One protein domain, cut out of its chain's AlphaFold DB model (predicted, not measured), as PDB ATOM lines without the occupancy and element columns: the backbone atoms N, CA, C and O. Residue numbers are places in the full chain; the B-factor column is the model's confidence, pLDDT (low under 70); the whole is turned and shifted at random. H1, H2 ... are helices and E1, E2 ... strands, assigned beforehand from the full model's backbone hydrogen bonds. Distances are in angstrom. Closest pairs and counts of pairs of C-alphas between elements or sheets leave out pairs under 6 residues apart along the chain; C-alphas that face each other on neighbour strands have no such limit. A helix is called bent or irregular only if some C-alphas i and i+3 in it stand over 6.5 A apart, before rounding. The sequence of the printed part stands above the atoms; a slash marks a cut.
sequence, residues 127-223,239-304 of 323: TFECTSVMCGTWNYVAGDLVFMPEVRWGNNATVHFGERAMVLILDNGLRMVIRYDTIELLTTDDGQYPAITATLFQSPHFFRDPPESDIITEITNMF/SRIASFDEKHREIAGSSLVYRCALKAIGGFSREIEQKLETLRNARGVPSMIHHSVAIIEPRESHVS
ATOM      1  N   THR A 127     214.780 276.126 191.587       88.38
ATOM      2  CA  THR A 127     215.765 275.654 190.624       88.38
ATOM      3  C   THR A 127     216.199 274.243 190.987       88.38
ATOM      4  O   THR A 127     216.443 273.941 192.160       88.38
ATOM      5  N   PHE A 128     216.314 273.398 189.970       90.31
ATOM      6  CA  PHE A 128     216.789 272.029 190.072       90.31
ATOM      7  C   PHE A 128     217.986 271.826 189.154       90.31
ATOM      8  O   PHE A 128     217.956 272.212 187.985       90.31
ATOM      9  N   GLU A 129     219.014 271.168 189.676       92.00
ATOM     10  CA  GLU A 129     220.074 270.608 188.847       92.00
ATOM     11  C   GLU A 129     219.591 269.290 188.246       92.00
ATOM     12  O   GLU A 129     218.936 268.485 188.910       92.00
ATOM     13  N   CYS A 130     219.902 269.073 186.977       92.19
ATOM     14  CA  CYS A 130     219.526 267.900 186.210       92.19
ATOM     15  C   CYS A 130     220.768 267.290 185.562       92.19
ATOM     16  O   CYS A 130     221.654 268.009 185.105       92.19
ATOM     17  N   THR A 131     220.826 265.961 185.510       92.06
ATOM     18  CA  THR A 131     221.925 265.211 184.873       92.06
ATOM     19  C   THR A 131     221.669 264.944 183.401       92.06
ATOM     20  O   THR A 131     222.601 264.705 182.641       92.06
ATOM     21  N   SER A 132     220.401 264.927 182.998       92.12
ATOM     22  CA  SER A 132     220.022 264.737 181.607       92.12
ATOM     23  C   SER A 132     218.629 265.274 181.330       92.12
ATOM     24  O   SER A 132     217.789 265.431 182.223       92.12
ATOM     25  N   VAL A 133     218.391 265.536 180.055       94.00
ATOM     26  CA  VAL A 133     217.110 265.987 179.528       94.00
ATOM     27  C   VAL A 133     216.745 265.061 178.385       94.00
ATOM     28  O   VAL A 133     217.585 264.732 177.551       94.00
ATOM     29  N   MET A 134     215.499 264.619 178.342       94.62
ATOM     30  CA  MET A 134     215.003 263.724 177.309       94.62
ATOM     31  C   MET A 134     213.745 264.323 176.700       94.62
ATOM     32  O   MET A 134     212.905 264.847 177.433       94.62
ATOM     33  N   CYS A 135     213.594 264.227 175.384       94.25
ATOM     34  CA  CYS A 135     212.291 264.380 174.751       94.25
ATOM     35  C   CYS A 135     211.789 263.016 174.276       94.25
ATOM     36  O   CYS A 135     212.585 262.118 173.991       94.25
ATOM     37  N   GLY A 136     210.475 262.844 174.233       93.62
ATOM     38  CA  GLY A 136     209.878 261.577 173.843       93.62
ATOM     39  C   GLY A 136     208.362 261.621 173.828       93.62
ATOM     40  O   GLY A 136     207.756 262.685 173.671       93.62
ATOM     41  N   THR A 137     207.762 260.454 174.026       92.50
ATOM     42  CA  THR A 137     206.314 260.257 174.002       92.50
ATOM     43  C   THR A 137     205.841 259.360 175.143       92.50
ATOM     44  O   THR A 137     206.592 258.568 175.717       92.50
ATOM     45  N   TRP A 138     204.565 259.513 175.492       92.25
ATOM     46  CA  TRP A 138     203.858 258.598 176.379       92.25
ATOM     47  C   TRP A 138     203.330 257.414 175.578       92.25
ATOM     48  O   TRP A 138     202.744 257.608 174.512       92.25
ATOM     49  N   ASN A 139     203.492 256.200 176.097       92.12
ATOM     50  CA  ASN A 139     202.956 254.996 175.472       92.12
ATOM     51  C   ASN A 139     202.488 253.989 176.530       92.12
ATOM     52  O   ASN A 139     202.767 254.157 177.713       92.12
ATOM     53  N   TYR A 140     201.793 252.937 176.107       91.69
ATOM     54  CA  TYR A 140     201.381 251.841 176.974       91.69
ATOM     55  C   TYR A 140     202.061 250.540 176.555       91.69
ATOM     56  O   TYR A 140     201.958 250.120 175.403       91.69
ATOM     57  N   VAL A 141     202.729 249.873 177.496       90.31
ATOM     58  CA  VAL A 141     203.344 248.553 177.284       90.31
ATOM     59  C   VAL A 141     202.771 247.594 178.315       90.31
ATOM     60  O   VAL A 141     202.840 247.856 179.506       90.31
ATOM     61  N   ALA A 142     202.160 246.500 177.849       89.56
ATOM     62  CA  ALA A 142     201.478 245.517 178.700       89.56
ATOM     63  C   ALA A 142     200.401 246.103 179.648       89.56
ATOM     64  O   ALA A 142     200.025 245.465 180.623       89.56
ATOM     65  N   GLY A 143     199.861 247.286 179.327       88.69
ATOM     66  CA  GLY A 143     198.857 247.985 180.138       88.69
ATOM     67  C   GLY A 143     199.422 249.090 181.034       88.69
ATOM     68  O   GLY A 143     198.648 249.922 181.501       88.69
ATOM     69  N   ASP A 144     200.743 249.168 181.189       89.56
ATOM     70  CA  ASP A 144     201.404 250.180 182.012       89.56
ATOM     71  C   ASP A 144     201.800 251.405 181.186       89.56
ATOM     72  O   ASP A 144     202.285 251.276 180.058       89.56
ATOM     73  N   LEU A 145     201.592 252.601 181.750       90.19
ATOM     74  CA  LEU A 145     202.035 253.858 181.148       90.19
ATOM     75  C   LEU A 145     203.559 253.958 181.253       90.19
ATOM     76  O   LEU A 145     204.126 253.915 182.344       90.19
ATOM     77  N   VAL A 146     204.217 254.134 180.115       92.12
ATOM     78  CA  VAL A 146     205.672 254.217 180.010       92.12
ATOM     79  C   VAL A 146     206.088 255.463 179.244       92.12
ATOM     80  O   VAL A 146     205.381 255.944 178.354       92.12
ATOM     81  N   PHE A 147     207.261 255.981 179.588       93.44
ATOM     82  CA  PHE A 147     207.903 257.052 178.840       93.44
ATOM     83  C   PHE A 147     208.880 256.443 177.837       93.44
ATOM     84  O   PHE A 147     209.774 255.685 178.218       93.44
ATOM     85  N   MET A 148     208.713 256.780 176.561       94.00
ATOM     86  CA  MET A 148     209.596 256.339 175.484       94.00
ATOM     87  C   MET A 148     210.466 257.510 175.018       94.00
ATOM     88  O   MET A 148     209.949 258.420 174.366       94.00
ATOM     89  N   PRO A 149     211.765 257.536 175.367       93.88
ATOM     90  CA  PRO A 149     212.659 258.611 174.970       93.88
ATOM     91  C   PRO A 149     213.021 258.488 173.489       93.88
ATOM     92  O   PRO A 149     213.343 257.411 173.000       93.88
ATOM     93  N   GLU A 150     213.022 259.615 172.787       92.50
ATOM     94  CA  GLU A 150     213.401 259.713 171.373       92.50
ATOM     95  C   GLU A 150     214.759 260.396 171.208       92.50
ATOM     96  O   GLU A 150     215.604 259.946 170.433       92.50
ATOM     97  N   VAL A 151     214.994 261.469 171.967       92.31
ATOM     98  CA  VAL A 151     216.279 262.175 172.010       92.31
ATOM     99  C   VAL A 151     216.689 262.370 173.460       92.31
ATOM    100  O   VAL A 151     215.869 262.685 174.323       92.31
ATOM    101  N   ARG A 152     217.982 262.173 173.724       93.06
ATOM    102  CA  ARG A 152     218.593 262.320 175.042       93.06
ATOM    103  C   ARG A 152     219.755 263.302 174.961       93.06
ATOM    104  O   ARG A 152     220.678 263.108 174.173       93.06
ATOM    105  N   TRP A 153     219.729 264.305 175.825       92.06
ATOM    106  CA  TRP A 153     220.824 265.235 176.067       92.06
ATOM    107  C   TRP A 153     221.457 264.880 177.411       92.06
ATOM    108  O   TRP A 153     220.843 265.068 178.461       92.06
ATOM    109  N   GLY A 154     222.668 264.319 177.370       85.62
ATOM    110  CA  GLY A 154     223.426 263.893 178.555       85.62
ATOM    111  C   GLY A 154     224.251 265.002 179.212       85.62
ATOM    112  O   GLY A 154     225.118 264.712 180.028       85.62
ATOM    113  N   ASN A 155     224.043 266.256 178.813       83.06
ATOM    114  CA  ASN A 155     224.672 267.414 179.436       83.06
ATOM    115  C   ASN A 155     223.962 267.731 180.750       83.06
ATOM    116  O   ASN A 155     222.742 267.541 180.841       83.06
ATOM    117  N   ASN A 156     224.688 268.284 181.729       89.06
ATOM    118  CA  ASN A 156     223.978 268.830 182.871       89.06
ATOM    119  C   ASN A 156     223.105 269.987 182.394       89.06
ATOM    120  O   ASN A 156     223.373 270.679 181.400       89.06
ATOM    121  N   ALA A 157     221.996 270.121 183.095       90.12
ATOM    122  CA  ALA A 157     221.022 271.140 182.828       90.12
ATOM    123  C   ALA A 157     220.556 271.736 184.142       90.12
ATOM    124  O   ALA A 157     220.477 271.064 185.168       90.12
ATOM    125  N   THR A 158     220.182 273.000 184.089       91.56
ATOM    126  CA  THR A 158     219.493 273.668 185.178       91.56
ATOM    127  C   THR A 158     218.058 273.915 184.752       91.56
ATOM    128  O   THR A 158     217.806 274.570 183.737       91.56
ATOM    129  N   VAL A 159     217.110 273.393 185.525       91.69
ATOM    130  CA  VAL A 159     215.684 273.663 185.353       91.69
ATOM    131  C   VAL A 159     215.269 274.707 186.368       91.69
ATOM    132  O   VAL A 159     215.294 274.474 187.572       91.69
ATOM    133  N   HIS A 160     214.855 275.859 185.870       90.38
ATOM    134  CA  HIS A 160     214.378 276.978 186.653       90.38
ATOM    135  C   HIS A 160     212.886 277.182 186.413       90.38
ATOM    136  O   HIS A 160     212.457 277.535 185.312       90.38
ATOM    137  N   PHE A 161     212.090 276.981 187.455       87.50
ATOM    138  CA  PHE A 161     210.699 277.400 187.471       87.50
ATOM    139  C   PHE A 161     210.692 278.877 187.810       87.50
ATOM    140  O   PHE A 161     211.079 279.238 188.915       87.50
ATOM    141  N   GLY A 162     210.327 279.702 186.828       79.06
ATOM    142  CA  GLY A 162     210.139 281.133 187.008       79.06
ATOM    143  C   GLY A 162     208.659 281.501 187.051       79.06
ATOM    144  O   GLY A 162     207.777 280.644 187.104       79.06
ATOM    145  N   GLU A 163     208.378 282.796 186.930       74.94
ATOM    146  CA  GLU A 163     207.019 283.324 187.079       74.94
ATOM    147  C   GLU A 163     206.038 282.811 186.001       74.94
ATOM    148  O   GLU A 163     204.875 282.543 186.277       74.94
ATOM    149  N   ARG A 164     206.478 282.681 184.744       76.75
ATOM    150  CA  ARG A 164     205.582 282.390 183.597       76.75
ATOM    151  C   ARG A 164     205.947 281.139 182.808       76.75
ATOM    152  O   ARG A 164     205.250 280.766 181.862       76.75
ATOM    153  N   ALA A 165     207.088 280.550 183.127       86.62
ATOM    154  CA  ALA A 165     207.659 279.479 182.342       86.62
ATOM    155  C   ALA A 165     208.621 278.645 183.179       86.62
ATOM    156  O   ALA A 165     209.354 279.170 184.021       86.62
ATOM    157  N   MET A 166     208.669 277.366 182.839       89.44
ATOM    158  CA  MET A 166     209.782 276.490 183.145       89.44
ATOM    159  C   MET A 166     210.872 276.758 182.105       89.44
ATOM    160  O   MET A 166     210.641 276.725 180.893       89.44
ATOM    161  N   VAL A 167     212.064 277.078 182.583       91.25
ATOM    162  CA  VAL A 167     213.227 277.401 181.766       91.25
ATOM    163  C   VAL A 167     214.279 276.343 182.003       91.25
ATOM    164  O   VAL A 167     214.737 276.166 183.123       91.25
ATOM    165  N   LEU A 168     214.708 275.696 180.935       92.12
ATOM    166  CA  LEU A 168     215.800 274.746 180.960       92.12
ATOM    167  C   LEU A 168     217.022 275.372 180.299       92.12
ATOM    168  O   LEU A 168     216.911 275.923 179.202       92.12
ATOM    169  N   ILE A 169     218.165 275.305 180.970       91.25
ATOM    170  CA  ILE A 169     219.450 275.821 180.492       91.25
ATOM    171  C   ILE A 169     220.431 274.656 180.501       91.25
ATOM    172  O   ILE A 169     220.680 274.086 181.557       91.25
ATOM    173  N   LEU A 170     220.939 274.285 179.332       89.25
ATOM    174  CA  LEU A 170     221.990 273.286 179.172       89.25
ATOM    175  C   LEU A 170     223.364 273.940 179.384       89.25
ATOM    176  O   LEU A 170     223.541 275.113 179.051       89.25
ATOM    177  N   ASP A 171     224.349 273.169 179.848       85.81
ATOM    178  CA  ASP A 171     225.728 273.648 180.072       85.81
ATOM    179  C   ASP A 171     226.383 274.274 178.824       85.81
ATOM    180  O   ASP A 171     227.300 275.080 178.927       85.81
ATOM    181  N   ASN A 172     225.910 273.931 177.624       83.25
ATOM    182  CA  ASN A 172     226.406 274.469 176.353       83.25
ATOM    183  C   ASN A 172     225.763 275.815 175.945       83.25
ATOM    184  O   ASN A 172     225.871 276.215 174.784       83.25
ATOM    185  N   GLY A 173     225.042 276.482 176.852       82.81
ATOM    186  CA  GLY A 173     224.378 277.768 176.598       82.81
ATOM    187  C   GLY A 173     223.094 277.669 175.765       82.81
ATOM    188  O   GLY A 173     222.521 278.685 175.356       82.81
ATOM    189  N   LEU A 174     222.615 276.453 175.480       89.50
ATOM    190  CA  LEU A 174     221.310 276.252 174.862       89.50
ATOM    191  C   LEU A 174     220.203 276.341 175.910       89.50
ATOM    192  O   LEU A 174     220.313 275.833 177.025       89.50
ATOM    193  N   ARG A 175     219.089 276.958 175.525       91.25
ATOM    194  CA  ARG A 175     217.970 277.229 176.423       91.25
ATOM    195  C   ARG A 175     216.651 276.800 175.807       91.25
ATOM    196  O   ARG A 175     216.354 277.135 174.665       91.25
ATOM    197  N   MET A 176     215.818 276.140 176.599       92.50
ATOM    198  CA  MET A 176     214.432 275.821 176.267       92.50
ATOM    199  C   MET A 176     213.504 276.562 177.223       92.50
ATOM    200  O   MET A 176     213.736 276.620 178.429       92.50
ATOM    201  N   VAL A 177     212.452 277.161 176.679       92.38
ATOM    202  CA  VAL A 177     211.429 277.872 177.445       92.38
ATOM    203  C   VAL A 177     210.089 277.197 177.200       92.38
ATOM    204  O   VAL A 177     209.539 277.268 176.099       92.38
ATOM    205  N   ILE A 178     209.566 276.577 178.253       91.75
ATOM    206  CA  ILE A 178     208.253 275.945 178.302       91.75
ATOM    207  C   ILE A 178     207.330 276.887 179.070       91.75
ATOM    208  O   ILE A 178     207.467 277.066 180.280       91.75
ATOM    209  N   ARG A 179     206.390 277.523 178.375       89.00
ATOM    210  CA  ARG A 179     205.425 278.402 179.040       89.00
ATOM    211  C   ARG A 179     204.384 277.569 179.785       89.00
ATOM    212  O   ARG A 179     203.918 276.561 179.261       89.00
ATOM    213  N   TYR A 180     203.970 278.007 180.970       86.62
ATOM    214  CA  TYR A 180     202.998 277.254 181.773       86.62
ATOM    215  C   TYR A 180     201.634 277.096 181.096       86.62
ATOM    216  O   TYR A 180     200.979 276.078 181.293       86.62
ATOM    217  N   ASP A 181     201.233 278.049 180.251       82.50
ATOM    218  CA  ASP A 181     199.998 277.963 179.467       82.50
ATOM    219  C   ASP A 181     200.015 276.832 178.433       82.50
ATOM    220  O   ASP A 181     198.945 276.423 178.003       82.50
ATOM    221  N   THR A 182     201.196 276.331 178.050       87.06
ATOM    222  CA  THR A 182     201.369 275.223 177.092       87.06
ATOM    223  C   THR A 182     201.455 273.845 177.743       87.06
ATOM    224  O   THR A 182     201.410 272.840 177.034       87.06
ATOM    225  N   ILE A 183     201.581 273.789 179.074       90.44
ATOM    226  CA  ILE A 183     201.696 272.540 179.830       90.44
ATOM    227  C   ILE A 183     200.295 271.971 180.055       90.44
ATOM    228  O   ILE A 183     199.448 272.592 180.695       90.44
ATOM    229  N   GLU A 184     200.068 270.767 179.544       90.06
ATOM    230  CA  GLU A 184     198.869 269.979 179.815       90.06
ATOM    231  C   GLU A 184     198.993 269.223 181.142       90.06
ATOM    232  O   GLU A 184     198.051 269.206 181.935       90.06
ATOM    233  N   LEU A 185     200.167 268.639 181.402       89.56
ATOM    234  CA  LEU A 185     200.432 267.850 182.599       89.56
ATOM    235  C   LEU A 185     201.892 267.979 183.034       89.56
ATOM    236  O   LEU A 185     202.799 267.857 182.212       89.56
ATOM    237  N   LEU A 186     202.111 268.165 184.335       91.75
ATOM    238  CA  LEU A 186     203.427 268.099 184.961       91.75
ATOM    239  C   LEU A 186     203.448 266.902 185.918       91.75
ATOM    240  O   LEU A 186     202.579 266.791 186.786       91.75
ATOM    241  N   THR A 187     204.413 265.999 185.760       92.25
ATOM    242  CA  THR A 187     204.571 264.833 186.638       92.25
ATOM    243  C   THR A 187     205.913 264.841 187.354       92.25
ATOM    244  O   THR A 187     206.913 265.321 186.813       92.25
ATOM    245  N   THR A 188     205.934 264.310 188.573       91.62
ATOM    246  CA  THR A 188     207.157 264.053 189.338       91.62
ATOM    247  C   THR A 188     207.358 262.568 189.553       91.62
ATOM    248  O   THR A 188     206.410 261.832 189.819       91.62
ATOM    249  N   ASP A 189     208.614 262.154 189.481       88.75
ATOM    250  CA  ASP A 189     209.076 260.805 189.768       88.75
ATOM    251  C   ASP A 189     210.115 260.890 190.889       88.75
ATOM    252  O   ASP A 189     211.037 261.706 190.803       88.75
ATOM    253  N   ASP A 190     209.944 260.093 191.939       84.19
ATOM    254  CA  ASP A 190     210.841 259.982 193.096       84.19
ATOM    255  C   ASP A 190     211.539 258.610 193.157       84.19
ATOM    256  O   ASP A 190     212.215 258.301 194.138       84.19
ATOM    257  N   GLY A 191     211.396 257.796 192.101       75.50
ATOM    258  CA  GLY A 191     212.015 256.483 192.001       75.50
ATOM    259  C   GLY A 191     213.542 256.540 191.874       75.50
ATOM    260  O   GLY A 191     214.199 257.542 192.152       75.50
ATOM    261  N   GLN A 192     214.138 255.449 191.386       70.75
ATOM    262  CA  GLN A 192     215.599 255.330 191.247       70.75
ATOM    263  C   GLN A 192     216.224 256.443 190.380       70.75
ATOM    264  O   GLN A 192     217.383 256.809 190.578       70.75
ATOM    265  N   TYR A 193     215.448 256.995 189.444       79.94
ATOM    266  CA  TYR A 193     215.844 258.093 188.568       79.94
ATOM    267  C   TYR A 193     214.829 259.231 188.681       79.94
ATOM    268  O   TYR A 193     213.927 259.336 187.837       79.94
ATOM    269  N   PRO A 194     214.947 260.070 189.725       89.56
ATOM    270  CA  PRO A 194     213.955 261.090 189.985       89.56
ATOM    271  C   PRO A 194     213.934 262.116 188.863       89.56
ATOM    272  O   PRO A 194     214.971 262.476 188.303       89.56
ATOM    273  N   ALA A 195     212.744 262.575 188.497       92.81
ATOM    274  CA  ALA A 195     212.572 263.411 187.322       92.81
ATOM    275  C   ALA A 195     211.330 264.289 187.405       92.81
ATOM    276  O   ALA A 195     210.357 263.969 188.087       92.81
ATOM    277  N   ILE A 196     211.344 265.368 186.628       94.00
ATOM    278  CA  ILE A 196     210.153 266.163 186.329       94.00
ATOM    279  C   ILE A 196     209.834 265.991 184.848       94.00
ATOM    280  O   ILE A 196     210.704 266.211 184.004       94.00
ATOM    281  N   THR A 197     208.599 265.610 184.523       95.50
ATOM    282  CA  THR A 197     208.155 265.435 183.133       95.50
ATOM    283  C   THR A 197     207.046 266.420 182.793       95.50
ATOM    284  O   THR A 197     205.998 266.424 183.432       95.50
ATOM    285  N   ALA A 198     207.264 267.247 181.775       95.44
ATOM    286  CA  ALA A 198     206.278 268.176 181.244       95.44
ATOM    287  C   ALA A 198     205.676 267.621 179.947       95.44
ATOM    288  O   ALA A 198     206.396 267.344 178.988       95.44
ATOM    289  N   THR A 199     204.353 267.486 179.923       95.56
ATOM    290  CA  THR A 199     203.554 267.141 178.741       95.56
ATOM    291  C   THR A 199     202.915 268.409 178.209       95.56
ATOM    292  O   THR A 199     202.244 269.124 178.955       95.56
ATOM    293  N   LEU A 200     203.147 268.706 176.937       94.62
ATOM    294  CA  LEU A 200     202.787 269.961 176.294       94.62
ATOM    295  C   LEU A 200     201.761 269.720 175.189       94.62
ATOM    296  O   LEU A 200     201.767 268.676 174.549       94.62
ATOM    297  N   PHE A 201     200.943 270.722 174.888       90.94
ATOM    298  CA  PHE A 201     200.126 270.723 173.663       90.94
ATOM    299  C   PHE A 201     200.685 271.665 172.579       90.94
ATOM    300  O   PHE A 201     200.118 271.779 171.493       90.94
ATOM    301  N   GLN A 202     201.793 272.359 172.866       89.25
ATOM    302  CA  GLN A 202     202.558 273.177 171.918       89.25
ATOM    303  C   GLN A 202     204.061 272.958 172.119       89.25
ATOM    304  O   GLN A 202     204.524 272.826 173.251       89.25
ATOM    305  N   SER A 203     204.821 272.967 171.020       90.38
ATOM    306  CA  SER A 203     206.284 272.840 171.050       90.38
ATOM    307  C   SER A 203     206.926 274.034 171.784       90.38
ATOM    308  O   SER A 203     206.462 275.175 171.626       90.38
ATOM    309  N   PRO A 204     207.972 273.811 172.600       93.12
ATOM    310  CA  PRO A 204     208.601 274.874 173.367       93.12
ATOM    311  C   PRO A 204     209.453 275.796 172.491       93.12
ATOM    312  O   PRO A 204     209.691 275.569 171.304       93.12
ATOM    313  N   HIS A 205     209.919 276.894 173.083       91.75
ATOM    314  CA  HIS A 205     210.805 277.827 172.394       91.75
ATOM    315  C   HIS A 205     212.265 277.548 172.736       91.75
ATOM    316  O   HIS A 205     212.643 277.581 173.908       91.75
ATOM    317  N   PHE A 206     213.087 277.357 171.707       92.19
ATOM    318  CA  PHE A 206     214.519 277.124 171.852       92.19
ATOM    319  C   PHE A 206     215.318 278.387 171.536       92.19
ATOM    320  O   PHE A 206     214.997 279.143 170.612       92.19
ATOM    321  N   PHE A 207     216.385 278.599 172.296       90.31
ATOM    322  CA  PHE A 207     217.295 279.724 172.149       90.31
ATOM    323  C   PHE A 207     218.741 279.263 172.290       90.31
ATOM    324  O   PHE A 207     219.030 278.292 172.990       90.31
ATOM    325  N   ARG A 208     219.644 280.004 171.655       87.94
ATOM    326  CA  ARG A 208     221.084 279.926 171.882       87.94
ATOM    327  C   ARG A 208     221.548 281.261 172.449       87.94
ATOM    328  O   ARG A 208     221.281 282.310 171.843       87.94
ATOM    329  N   ASP A 209     222.186 281.208 173.613       76.81
ATOM    330  CA  ASP A 209     222.879 282.367 174.159       76.81
ATOM    331  C   ASP A 209     224.092 282.709 173.264       76.81
ATOM    332  O   ASP A 209     224.648 281.829 172.599       76.81
ATOM    333  N   PRO A 210     224.446 283.996 173.138       63.81
ATOM    334  CA  PRO A 210     225.616 284.410 172.370       63.81
ATOM    335  C   PRO A 210     226.891 283.760 172.942       63.81
ATOM    336  O   PRO A 210     226.968 283.560 174.154       63.81
ATOM    337  N   PRO A 211     227.879 283.413 172.098       58.06
ATOM    338  CA  PRO A 211     229.142 282.849 172.571       58.06
ATOM    339  C   PRO A 211     229.829 283.820 173.544       58.06
ATOM    340  O   PRO A 211     229.891 285.016 173.271       58.06
ATOM    341  N   GLU A 212     230.373 283.313 174.656       54.31
ATOM    342  CA  GLU A 212     231.023 284.096 175.730       54.31
ATOM    343  C   GLU A 212     232.352 284.777 175.325       54.31
ATOM    344  O   GLU A 212     233.169 285.121 176.168       54.31
ATOM    345  N   SER A 213     232.605 285.009 174.038       51.66
ATOM    346  CA  SER A 213     233.863 285.592 173.562       51.66
ATOM    347  C   SER A 213     233.624 286.679 172.525       51.66
ATOM    348  O   SER A 213     233.925 286.528 171.350       51.66
ATOM    349  N   ASP A 214     233.151 287.828 172.992       46.72
ATOM    350  CA  ASP A 214     233.545 289.082 172.363       46.72
ATOM    351  C   ASP A 214     234.385 289.832 173.392       46.72
ATOM    352  O   ASP A 214     233.855 290.535 174.250       46.72
ATOM    353  N   ILE A 215     235.705 289.678 173.289       50.19
ATOM    354  CA  ILE A 215     236.740 290.415 174.042       50.19
ATOM    355  C   ILE A 215     236.482 291.934 173.943       50.19
ATOM    356  O   ILE A 215     236.754 292.704 174.861       50.19
ATOM    357  N   ILE A 216     235.853 292.366 172.846       52.88
ATOM    358  CA  ILE A 216     235.370 293.731 172.627       52.88
ATOM    359  C   ILE A 216     234.328 294.132 173.680       52.88
ATOM    360  O   ILE A 216     234.356 295.264 174.147       52.88
ATOM    361  N   THR A 217     233.447 293.233 174.118       50.91
ATOM    362  CA  THR A 217     232.421 293.499 175.143       50.91
ATOM    363  C   THR A 217     233.037 293.661 176.535       50.91
ATOM    364  O   THR A 217     232.595 294.517 177.296       50.91
ATOM    365  N   GLU A 218     234.089 292.905 176.856       48.19
ATOM    366  CA  GLU A 218     234.856 293.054 178.104       48.19
ATOM    367  C   GLU A 218     235.637 294.375 178.141       48.19
ATOM    368  O   GLU A 218     235.552 295.118 179.119       48.19
ATOM    369  N   ILE A 219     236.306 294.727 177.037       54.47
ATOM    370  CA  ILE A 219     237.014 296.005 176.884       54.47
ATOM    371  C   ILE A 219     236.019 297.179 176.936       54.47
ATOM    372  O   ILE A 219     236.247 298.160 177.642       54.47
ATOM    373  N   THR A 220     234.868 297.066 176.266       52.03
ATOM    374  CA  THR A 220     233.823 298.107 176.275       52.03
ATOM    375  C   THR A 220     233.200 298.273 177.666       52.03
ATOM    376  O   THR A 220     232.916 299.396 178.076       52.03
ATOM    377  N   ASN A 221     233.053 297.190 178.436       50.22
ATOM    378  CA  ASN A 221     232.570 297.243 179.818       50.22
ATOM    379  C   ASN A 221     233.615 297.814 180.796       50.22
ATOM    380  O   ASN A 221     233.230 298.489 181.749       50.22
ATOM    381  N   MET A 222     234.917 297.622 180.549       48.03
ATOM    382  CA  MET A 222     235.983 298.284 181.319       48.03
ATOM    383  C   MET A 222     235.993 299.807 181.109       48.03
ATOM    384  O   MET A 222     236.187 300.551 182.071       48.03
ATOM    385  N   PHE A 223     235.718 300.284 179.888       51.34
ATOM    386  CA  PHE A 223     235.642 301.722 179.583       51.34
ATOM    387  C   PHE A 223     234.292 302.377 179.942       51.34
ATOM    388  O   PHE A 223     234.209 303.602 180.009       51.34
ATOM    389  N   SER A 239     219.431 284.397 170.192       83.94
ATOM    390  CA  SER A 239     218.969 283.892 168.900       83.94
ATOM    391  C   SER A 239     217.957 282.766 169.114       83.94
ATOM    392  O   SER A 239     218.190 281.858 169.914       83.94
ATOM    393  N   ARG A 240     216.801 282.839 168.445       88.12
ATOM    394  CA  ARG A 240     215.817 281.747 168.439       88.12
ATOM    395  C   ARG A 240     216.318 280.653 167.502       88.12
ATOM    396  O   ARG A 240     216.699 280.949 166.375       88.12
ATOM    397  N   ILE A 241     216.267 279.408 167.955       91.31
ATOM    398  CA  ILE A 241     216.625 278.231 167.158       91.31
ATOM    399  C   ILE A 241     215.417 277.292 167.055       91.31
ATOM    400  O   ILE A 241     214.468 277.401 167.833       91.31
ATOM    401  N   ALA A 242     215.426 276.401 166.065       88.25
ATOM    402  CA  ALA A 242     214.341 275.439 165.856       88.25
ATOM    403  C   ALA A 242     214.498 274.167 166.708       88.25
ATOM    404  O   ALA A 242     213.508 273.533 167.054       88.25
ATOM    405  N   SER A 243     215.735 273.799 167.050       90.00
ATOM    406  CA  SER A 243     216.067 272.575 167.778       90.00
ATOM    407  C   SER A 243     217.406 272.710 168.506       90.00
ATOM    408  O   SER A 243     218.194 273.602 168.191       90.00
ATOM    409  N   PHE A 244     217.671 271.820 169.467       89.31
ATOM    410  CA  PHE A 244     218.972 271.743 170.139       89.31
ATOM    411  C   PHE A 244     220.056 271.063 169.300       89.31
ATOM    412  O   PHE A 244     221.198 271.515 169.308       89.31
ATOM    413  N   ASP A 245     219.699 270.033 168.537       88.25
ATOM    414  CA  ASP A 245     220.609 269.322 167.641       88.25
ATOM    415  C   ASP A 245     219.894 268.895 166.346       88.25
ATOM    416  O   ASP A 245     218.728 269.242 166.110       88.25
ATOM    417  N   GLU A 246     220.624 268.194 165.475       87.56
ATOM    418  CA  GLU A 246     220.119 267.686 164.197       87.56
ATOM    419  C   GLU A 246     219.027 266.626 164.389       87.56
ATOM    420  O   GLU A 246     217.985 266.707 163.748       87.56
ATOM    421  N   LYS A 247     219.208 265.693 165.335       86.31
ATOM    422  CA  LYS A 247     218.243 264.613 165.597       86.31
ATOM    423  C   LYS A 247     216.906 265.172 166.069       86.31
ATOM    424  O   LYS A 247     215.848 264.756 165.612       86.31
ATOM    425  N   HIS A 248     216.958 266.154 166.958       90.19
ATOM    426  CA  HIS A 248     215.786 266.851 167.448       90.19
ATOM    427  C   HIS A 248     215.135 267.703 166.357       90.19
ATOM    428  O   HIS A 248     213.926 267.883 166.389       90.19
ATOM    429  N   ARG A 249     215.889 268.225 165.378       90.75
ATOM    430  CA  ARG A 249     215.331 269.070 164.307       90.75
ATOM    431  C   ARG A 249     214.221 268.373 163.533       90.75
ATOM    432  O   ARG A 249     213.216 269.009 163.233       90.75
ATOM    433  N   GLU A 250     214.397 267.087 163.256       87.94
ATOM    434  CA  GLU A 250     213.438 266.284 162.494       87.94
ATOM    435  C   GLU A 250     212.108 266.088 163.237       87.94
ATOM    436  O   GLU A 250     211.065 265.936 162.604       87.94
ATOM    437  N   ILE A 251     212.126 266.137 164.572       89.12
ATOM    438  CA  ILE A 251     210.970 265.800 165.417       89.12
ATOM    439  C   ILE A 251     210.467 266.955 166.288       89.12
ATOM    440  O   ILE A 251     209.403 266.830 166.888       89.12
ATOM    441  N   ALA A 252     211.166 268.095 166.326       88.06
ATOM    442  CA  ALA A 252     210.927 269.203 167.260       88.06
ATOM    443  C   ALA A 252     209.482 269.729 167.249       88.06
ATOM    444  O   ALA A 252     208.970 270.186 168.275       88.06
ATOM    445  N   GLY A 253     208.815 269.674 166.091       85.25
ATOM    446  CA  GLY A 253     207.412 270.074 165.945       85.25
ATOM    447  C   GLY A 253     206.419 269.117 166.614       85.25
ATOM    448  O   GLY A 253     205.346 269.550 167.023       85.25
ATOM    449  N   SER A 254     206.786 267.842 166.752       86.56
ATOM    450  CA  SER A 254     205.987 266.776 167.373       86.56
ATOM    451  C   SER A 254     206.493 266.333 168.751       86.56
ATOM    452  O   SER A 254     205.786 265.615 169.451       86.56
ATOM    453  N   SER A 255     207.686 266.768 169.170       89.81
ATOM    454  CA  SER A 255     208.231 266.497 170.503       89.81
ATOM    455  C   SER A 255     207.515 267.345 171.553       89.81
ATOM    456  O   SER A 255     207.806 268.532 171.732       89.81
ATOM    457  N   LEU A 256     206.562 266.722 172.243       94.56
ATOM    458  CA  LEU A 256     205.663 267.377 173.196       94.56
ATOM    459  C   LEU A 256     205.819 266.882 174.639       94.56
ATOM    460  O   LEU A 256     205.179 267.426 175.534       94.56
ATOM    461  N   VAL A 257     206.669 265.888 174.892       96.00
ATOM    462  CA  VAL A 257     206.960 265.408 176.247       96.00
ATOM    463  C   VAL A 257     208.439 265.597 176.535       96.00
ATOM    464  O   VAL A 257     209.283 265.100 175.791       96.00
ATOM    465  N   TYR A 258     208.747 266.313 177.615       96.00
ATOM    466  CA  TYR A 258     210.113 266.605 178.045       96.00
ATOM    467  C   TYR A 258     210.318 266.139 179.479       96.00
ATOM    468  O   TYR A 258     209.629 266.601 180.387       96.00
ATOM    469  N   ARG A 259     211.280 265.242 179.692       94.94
ATOM    470  CA  ARG A 259     211.644 264.690 180.999       94.94
ATOM    471  C   ARG A 259     213.023 265.193 181.409       94.94
ATOM    472  O   ARG A 259     213.994 265.003 180.684       94.94
ATOM    473  N   CYS A 260     213.111 265.813 182.578       94.94
ATOM    474  CA  CYS A 260     214.354 266.315 183.156       94.94
ATOM    475  C   CYS A 260     214.735 265.420 184.332       94.94
ATOM    476  O   CYS A 260     214.026 265.411 185.339       94.94
ATOM    477  N   ALA A 261     215.815 264.651 184.198       93.56
ATOM    478  CA  ALA A 261     216.309 263.785 185.261       93.56
ATOM    479  C   ALA A 261     217.042 264.631 186.303       93.56
ATOM    480  O   ALA A 261     218.047 265.268 185.988       93.56
ATOM    481  N   LEU A 262     216.531 264.644 187.530       92.38
ATOM    482  CA  LEU A 262     217.068 265.432 188.628       92.38
ATOM    483  C   LEU A 262     218.402 264.850 189.095       92.38
ATOM    484  O   LEU A 262     218.582 263.636 189.201       92.38
ATOM    485  N   LYS A 263     219.346 265.732 189.405       89.19
ATOM    486  CA  LYS A 263     220.634 265.345 189.967       89.19
ATOM    487  C   LYS A 263     220.448 264.987 191.433       89.19
ATOM    488  O   LYS A 263     220.287 265.857 192.282       89.19
ATOM    489  N   ALA A 264     220.476 263.693 191.712       78.00
ATOM    490  CA  ALA A 264     220.218 263.141 193.030       78.00
ATOM    491  C   ALA A 264     221.454 262.346 193.483       78.00
ATOM    492  O   ALA A 264     221.638 261.180 193.130       78.00
ATOM    493  N   ILE A 265     222.371 263.013 194.193       62.09
ATOM    494  CA  ILE A 265     223.589 262.378 194.716       62.09
ATOM    495  C   ILE A 265     223.160 261.412 195.829       62.09
ATOM    496  O   ILE A 265     222.755 261.851 196.901       62.09
ATOM    497  N   GLY A 266     223.222 260.103 195.564       59.81
ATOM    498  CA  GLY A 266     222.796 259.068 196.515       59.81
ATOM    499  C   GLY A 266     221.293 258.747 196.506       59.81
ATOM    500  O   GLY A 266     220.820 258.103 197.438       59.81
ATOM    501  N   GLY A 267     220.553 259.159 195.469       67.44
ATOM    502  CA  GLY A 267     219.105 258.936 195.344       67.44
ATOM    503  C   GLY A 267     218.271 260.177 195.668       67.44
ATOM    504  O   GLY A 267     218.810 261.276 195.809       67.44
ATOM    505  N   PHE A 268     216.946 260.014 195.742       75.19
ATOM    506  CA  PHE A 268     216.004 261.104 196.015       75.19
ATOM    507  C   PHE A 268     216.286 261.742 197.383       75.19
ATOM    508  O   PHE A 268     216.145 261.103 198.426       75.19
ATOM    509  N   SER A 269     216.741 262.997 197.379       81.69
ATOM    510  CA  SER A 269     217.146 263.701 198.596       81.69
ATOM    511  C   SER A 269     215.985 264.487 199.204       81.69
ATOM    512  O   SER A 269     215.122 265.008 198.496       81.69
ATOM    513  N   ARG A 270     216.018 264.671 200.529       83.19
ATOM    514  CA  ARG A 270     215.058 265.518 201.262       83.19
ATOM    515  C   ARG A 270     215.020 266.962 200.740       83.19
ATOM    516  O   ARG A 270     213.993 267.628 200.824       83.19
ATOM    517  N   GLU A 271     216.131 267.452 200.189       85.00
ATOM    518  CA  GLU A 271     216.196 268.778 199.568       85.00
ATOM    519  C   GLU A 271     215.371 268.838 198.275       85.00
ATOM    520  O   GLU A 271     214.616 269.789 198.067       85.00
ATOM    521  N   ILE A 272     215.481 267.814 197.420       86.50
ATOM    522  CA  ILE A 272     214.666 267.702 196.204       86.50
ATOM    523  C   ILE A 272     213.191 267.598 196.585       86.50
ATOM    524  O   ILE A 272     212.374 268.323 196.021       86.50
ATOM    525  N   GLU A 273     212.858 266.758 197.564       85.75
ATOM    526  CA  GLU A 273     211.494 266.600 198.068       85.75
ATOM    527  C   GLU A 273     210.904 267.938 198.536       85.75
ATOM    528  O   GLU A 273     209.841 268.348 198.076       85.75
ATOM    529  N   GLN A 274     211.630 268.683 199.374       85.62
ATOM    530  CA  GLN A 274     211.184 269.983 199.875       85.62
ATOM    531  C   GLN A 274     211.017 271.018 198.753       85.62
ATOM    532  O   GLN A 274     210.066 271.809 198.767       85.62
ATOM    533  N   LYS A 275     211.920 271.022 197.764       87.75
ATOM    534  CA  LYS A 275     211.813 271.887 196.581       87.75
ATOM    535  C   LYS A 275     210.593 271.522 195.734       87.75
ATOM    536  O   LYS A 275     209.874 272.424 195.308       87.75
ATOM    537  N   LEU A 276     210.329 270.233 195.521       87.62
ATOM    538  CA  LEU A 276     209.151 269.752 194.791       87.62
ATOM    539  C   LEU A 276     207.853 270.062 195.537       87.62
ATOM    540  O   LEU A 276     206.889 270.485 194.910       87.62
ATOM    541  N   GLU A 277     207.835 269.927 196.861       84.44
ATOM    542  CA  GLU A 277     206.682 270.266 197.696       84.44
ATOM    543  C   GLU A 277     206.392 271.771 197.659       84.44
ATOM    544  O   GLU A 277     205.246 272.203 197.515       84.44
ATOM    545  N   THR A 278     207.444 272.591 197.706       84.50
ATOM    546  CA  THR A 278     207.328 274.046 197.547       84.50
ATOM    547  C   THR A 278     206.773 274.394 196.168       84.50
ATOM    548  O   THR A 278     205.868 275.219 196.063       84.50
ATOM    549  N   LEU A 279     207.270 273.737 195.116       85.06
ATOM    550  CA  LEU A 279     206.827 273.958 193.744       85.06
ATOM    551  C   LEU A 279     205.375 273.505 193.522       85.06
ATOM    552  O   LEU A 279     204.607 274.217 192.883       85.06
ATOM    553  N   ARG A 280     204.976 272.363 194.095       83.69
ATOM    554  CA  ARG A 280     203.606 271.832 194.030       83.69
ATOM    555  C   ARG A 280     202.589 272.808 194.615       83.69
ATOM    556  O   ARG A 280     201.484 272.932 194.096       83.69
ATOM    557  N   ASN A 281     202.977 273.499 195.686       80.31
ATOM    558  CA  ASN A 281     202.143 274.488 196.363       80.31
ATOM    559  C   ASN A 281     202.330 275.914 195.804       80.31
ATOM    560  O   ASN A 281     201.644 276.844 196.240       80.31
ATOM    561  N   ALA A 282     203.241 276.110 194.842       79.44
ATOM    562  CA  ALA A 282     203.508 277.412 194.251       79.44
ATOM    563  C   ALA A 282     202.345 277.841 193.349       79.44
ATOM    564  O   ALA A 282     201.904 277.129 192.445       79.44
ATOM    565  N   ARG A 283     201.844 279.056 193.580       72.75
ATOM    566  CA  ARG A 283     200.754 279.622 192.777       72.75
ATOM    567  C   ARG A 283     201.189 279.778 191.325       72.75
ATOM    568  O   ARG A 283     202.287 280.245 191.072       72.75
ATOM    569  N   GLY A 284     200.304 279.435 190.391       73.44
ATOM    570  CA  GLY A 284     200.485 279.637 188.947       73.44
ATOM    571  C   GLY A 284     201.463 278.690 188.250       73.44
ATOM    572  O   GLY A 284     201.592 278.765 187.029       73.44
ATOM    573  N   VAL A 285     202.076 277.761 188.984       80.38
ATOM    574  CA  VAL A 285     202.661 276.556 188.389       80.38
ATOM    575  C   VAL A 285     201.521 275.585 188.060       80.38
ATOM    576  O   VAL A 285     200.580 275.463 188.849       80.38
ATOM    577  N   PRO A 286     201.545 274.911 186.896       82.31
ATOM    578  CA  PRO A 286     200.581 273.861 186.585       82.31
ATOM    579  C   PRO A 286     200.556 272.777 187.663       82.31
ATOM    580  O   PRO A 286     201.585 272.458 188.254       82.31
ATOM    581  N   SER A 287     199.377 272.199 187.904       81.06
ATOM    582  CA  SER A 287     199.221 271.136 188.900       81.06
ATOM    583  C   SER A 287     200.184 269.984 188.610       81.06
ATOM    584  O   SER A 287     200.270 269.499 187.480       81.06
ATOM    585  N   MET A 288     200.903 269.579 189.652       85.38
ATOM    586  CA  MET A 288     201.863 268.489 189.609       85.38
ATOM    587  C   MET A 288     201.241 267.238 190.208       85.38
ATOM    588  O   MET A 288     200.730 267.281 191.328       85.38
ATOM    589  N   ILE A 289     201.320 266.127 189.480       88.00
ATOM    590  CA  ILE A 289     200.972 264.808 190.008       88.00
ATOM    591  C   ILE A 289     202.232 263.982 190.218       88.00
ATOM    592  O   ILE A 289     203.170 264.040 189.425       88.00
ATOM    593  N   HIS A 290     202.239 263.191 191.278       88.06
ATOM    594  CA  HIS A 290     203.281 262.203 191.475       88.06
ATOM    595  C   HIS A 290     202.941 260.940 190.676       88.06
ATOM    596  O   HIS A 290     201.841 260.399 190.814       88.06
ATOM    597  N   HIS A 291     203.857 260.497 189.819       86.25
ATOM    598  CA  HIS A 291     203.706 259.274 189.042       86.25
ATOM    599  C   HIS A 291     205.079 258.728 188.647       86.25
ATOM    600  O   HIS A 291     205.765 259.318 187.807       86.25
ATOM    601  N   SER A 292     205.465 257.596 189.240       85.44
ATOM    602  CA  SER A 292     206.674 256.885 188.833       85.44
ATOM    603  C   SER A 292     206.436 256.139 187.527       85.44
ATOM    604  O   SER A 292     205.420 255.458 187.366       85.44
ATOM    605  N   VAL A 293     207.351 256.315 186.576       85.31
ATOM    606  CA  VAL A 293     207.173 255.857 185.197       85.31
ATOM    607  C   VAL A 293     208.385 255.058 184.757       85.31
ATOM    608  O   VAL A 293     209.518 255.542 184.801       85.31
ATOM    609  N   ALA A 294     208.133 253.865 184.221       89.50
ATOM    610  CA  ALA A 294     209.167 253.084 183.562       89.50
ATOM    611  C   ALA A 294     209.597 253.743 182.241       89.50
ATOM    612  O   ALA A 294     208.771 254.171 181.429       89.50
ATOM    613  N   ILE A 295     210.909 253.793 182.015       90.81
ATOM    614  CA  ILE A 295     211.495 254.274 180.765       90.81
ATOM    615  C   ILE A 295     211.762 253.061 179.879       90.81
ATOM    616  O   ILE A 295     212.516 252.169 180.269       90.81
ATOM    617  N   ILE A 296     211.158 253.029 178.693       92.06
ATOM    618  CA  ILE A 296     211.323 251.934 177.730       92.06
ATOM    619  C   ILE A 296     211.846 252.499 176.418       92.06
ATOM    620  O   ILE A 296     211.273 253.439 175.877       92.06
ATOM    621  N   GLU A 297     212.911 251.906 175.881       91.44
ATOM    622  CA  GLU A 297     213.420 252.293 174.566       91.44
ATOM    623  C   GLU A 297     212.403 251.967 173.465       91.44
ATOM    624  O   GLU A 297     211.860 250.853 173.426       91.44
ATOM    625  N   PRO A 298     212.136 252.909 172.548       88.19
ATOM    626  CA  PRO A 298     211.231 252.650 171.450       88.19
ATOM    627  C   PRO A 298     211.842 251.603 170.506       88.19
ATOM    628  O   PRO A 298     213.022 251.655 170.162       88.19
ATOM    629  N   ARG A 299     211.021 250.649 170.047       86.00
ATOM    630  CA  ARG A 299     211.447 249.639 169.053       86.00
ATOM    631  C   ARG A 299     211.829 250.267 167.715       86.00
ATOM    632  O   ARG A 299     212.640 249.720 166.978       86.00
ATOM    633  N   GLU A 300     211.202 251.392 167.401       85.50
ATOM    634  CA  GLU A 300     211.423 252.166 166.194       85.50
ATOM    635  C   GLU A 300     211.535 253.647 166.560       85.50
ATOM    636  O   GLU A 300     210.746 254.147 167.357       85.50
ATOM    637  N   SER A 301     212.493 254.358 165.960       85.31
ATOM    638  CA  SER A 301     212.626 255.798 166.181       85.31
ATOM    639  C   SER A 301     211.440 256.565 165.590       85.31
ATOM    640  O   SER A 301     210.954 256.241 164.504       85.31
ATOM    641  N   HIS A 302     211.018 257.636 166.261       84.62
ATOM    642  CA  HIS A 302     209.937 258.497 165.768       84.62
ATOM    643  C   HIS A 302     210.244 259.100 164.391       84.62
ATOM    644  O   HIS A 302     209.370 259.177 163.532       84.62
ATOM    645  N   VAL A 303     211.518 259.414 164.130       86.06
ATOM    646  CA  VAL A 303     212.018 259.822 162.808       86.06
ATOM    647  C   VAL A 303     211.718 258.767 161.738       86.06
ATOM    648  O   VAL A 303     211.194 259.095 160.673       86.06
ATOM    649  N   SER A 304     212.026 257.496 162.010       87.44
ATOM    650  CA  SER A 304     211.754 256.391 161.082       87.44
ATOM    651  C   SER A 304     210.254 256.240 160.819       87.44
ATOM    652  O   SER A 304     209.845 256.114 159.664       87.44
TER     653      SER A 304
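This is residues 127 to 223 and 239 to 304 of the 323 residues of the protein "RNA-directed RNA polymerase" of Monilinia fructigena (UniProt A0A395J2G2). One strongly twisted sheet folds back on itself as a small, partly open barrel: E3, E4, E5 and E8 make one wall, E10, E7 and E6 the other, and the bent strand E1 joins the two, while E5 and E7 leave a gap. Helix H3 covers one end of this body, H2 is near the opposite end, the E1 and E2 hairpin reaches away from the barrel, and residues 213 to 223, with H1, stick out as a free arm. The printed part has 163 residues, with three named helices and eleven named strands in the order E1 to E8, H1, E9, H2, E10, H3, E11. The class is mixed, helices and strands; the branched sheet is mixed, with E6 and E11 parallel and the other pairs antiparallel. The whole is compact, with a radius of gyration of the C-alphas of 16.9 A, yet elongated in outline, spanning 64 by 41 by 32 A.

E1, residues 127 to 141, begins at C-alpha 127 (215.765, 275.654, 190.624) and is 32.7 A long; it bends by 79 degrees at residue 131. E2, residues 144 to 153, is 25.3 A long and bends by 63 degrees at residue 150. E3 is residues 157 to 161, E4 165 to 170, and E5 174 to 179, 16.6 A long. E6 is residues 183 to 189, 17.1 A long, E7 195 to 200, 16.1 A, and E8 205 to 208. H1, residues 215 to 223, ends at C-alpha 223 (235.642, 301.722, 179.583). E9 is residues 239 to 241, H2 246 to 251, and E10 257 to 262, 16.0 A long. H3, residues 270 to 280, is 14.9 A long, and E11, residues 288 to 290, ends at C-alpha 290 (203.281, 262.203, 191.475).

E1 has three neighbours in staggered pairing: E3 and E2 lie on one side of it, E10 on the other. N 128 and O 159 of E3 are 2.8 A apart, N 135 and O 151 of the hairpin E1 and E2 2.9 A, and N 134 and O 259 of E10 2.8 A, within hydrogen-bond range. E3, E4 and E5 form a meander, each strand the antiparallel neighbour of the one before, with N 160 and O 167 at 2.8 A and N 168 and O 176 at 2.8 A. E4 lies on one side of E5 and E8 on the other side, with N 177 and O 205 at 2.8 A, and the edge strand E9 is the antiparallel neighbour of E8, with N 208 and O 239 at 2.9 A. On the other side of E10 is E7, with N 198 and O 258 at 2.8 A. The hairpin E6 and E7 has N 187 and O 197 at 2.8 A, and the edge strand E11 is parallel to E6, with N 188 and O 289 at 2.9 A. E5 and E7 are only just apart, their closest C-alphas at 8.3 A. H3 is on the sheet at a height of 8.4 A, only just over E7 and E10, with 3 of its C-alphas falling on each; it runs along the strands, at 1 degrees to E7 on the local plane. The closest C-alphas of H3 and E11, those of Arg 280 and Met 288, are 5.8 A apart. H2 is on the sheet but over none of its strands; its closest C-alpha pair with E2, His 248 and Val 151, is at 6.6 A. H1 is not on the sheet. Each O i to N i+4 pair is within hydrogen-bond range in H1 and H3; in H2 0 of 2 are, beside 2 of 3 O i to N i+3 pairs.

The C-alphas of Ala 142 and Phe 223, the two farthest apart, are 65.8 A from each other. Without residues 213 to 223 the body spans 44 by 37 by 31 A. Residues 224 to 238 are not printed, and C-alphas 223 and 239 are 26.6 A apart across this cut. Of the links printed whole, none is long. Residues 291 to 304 hold no named element, though 294 to 295 pair in parallel with 146 to 147 of E2. The mean pLDDT of the printed part is 84.7; residues 210 to 223 and 265 to 267 are under 70.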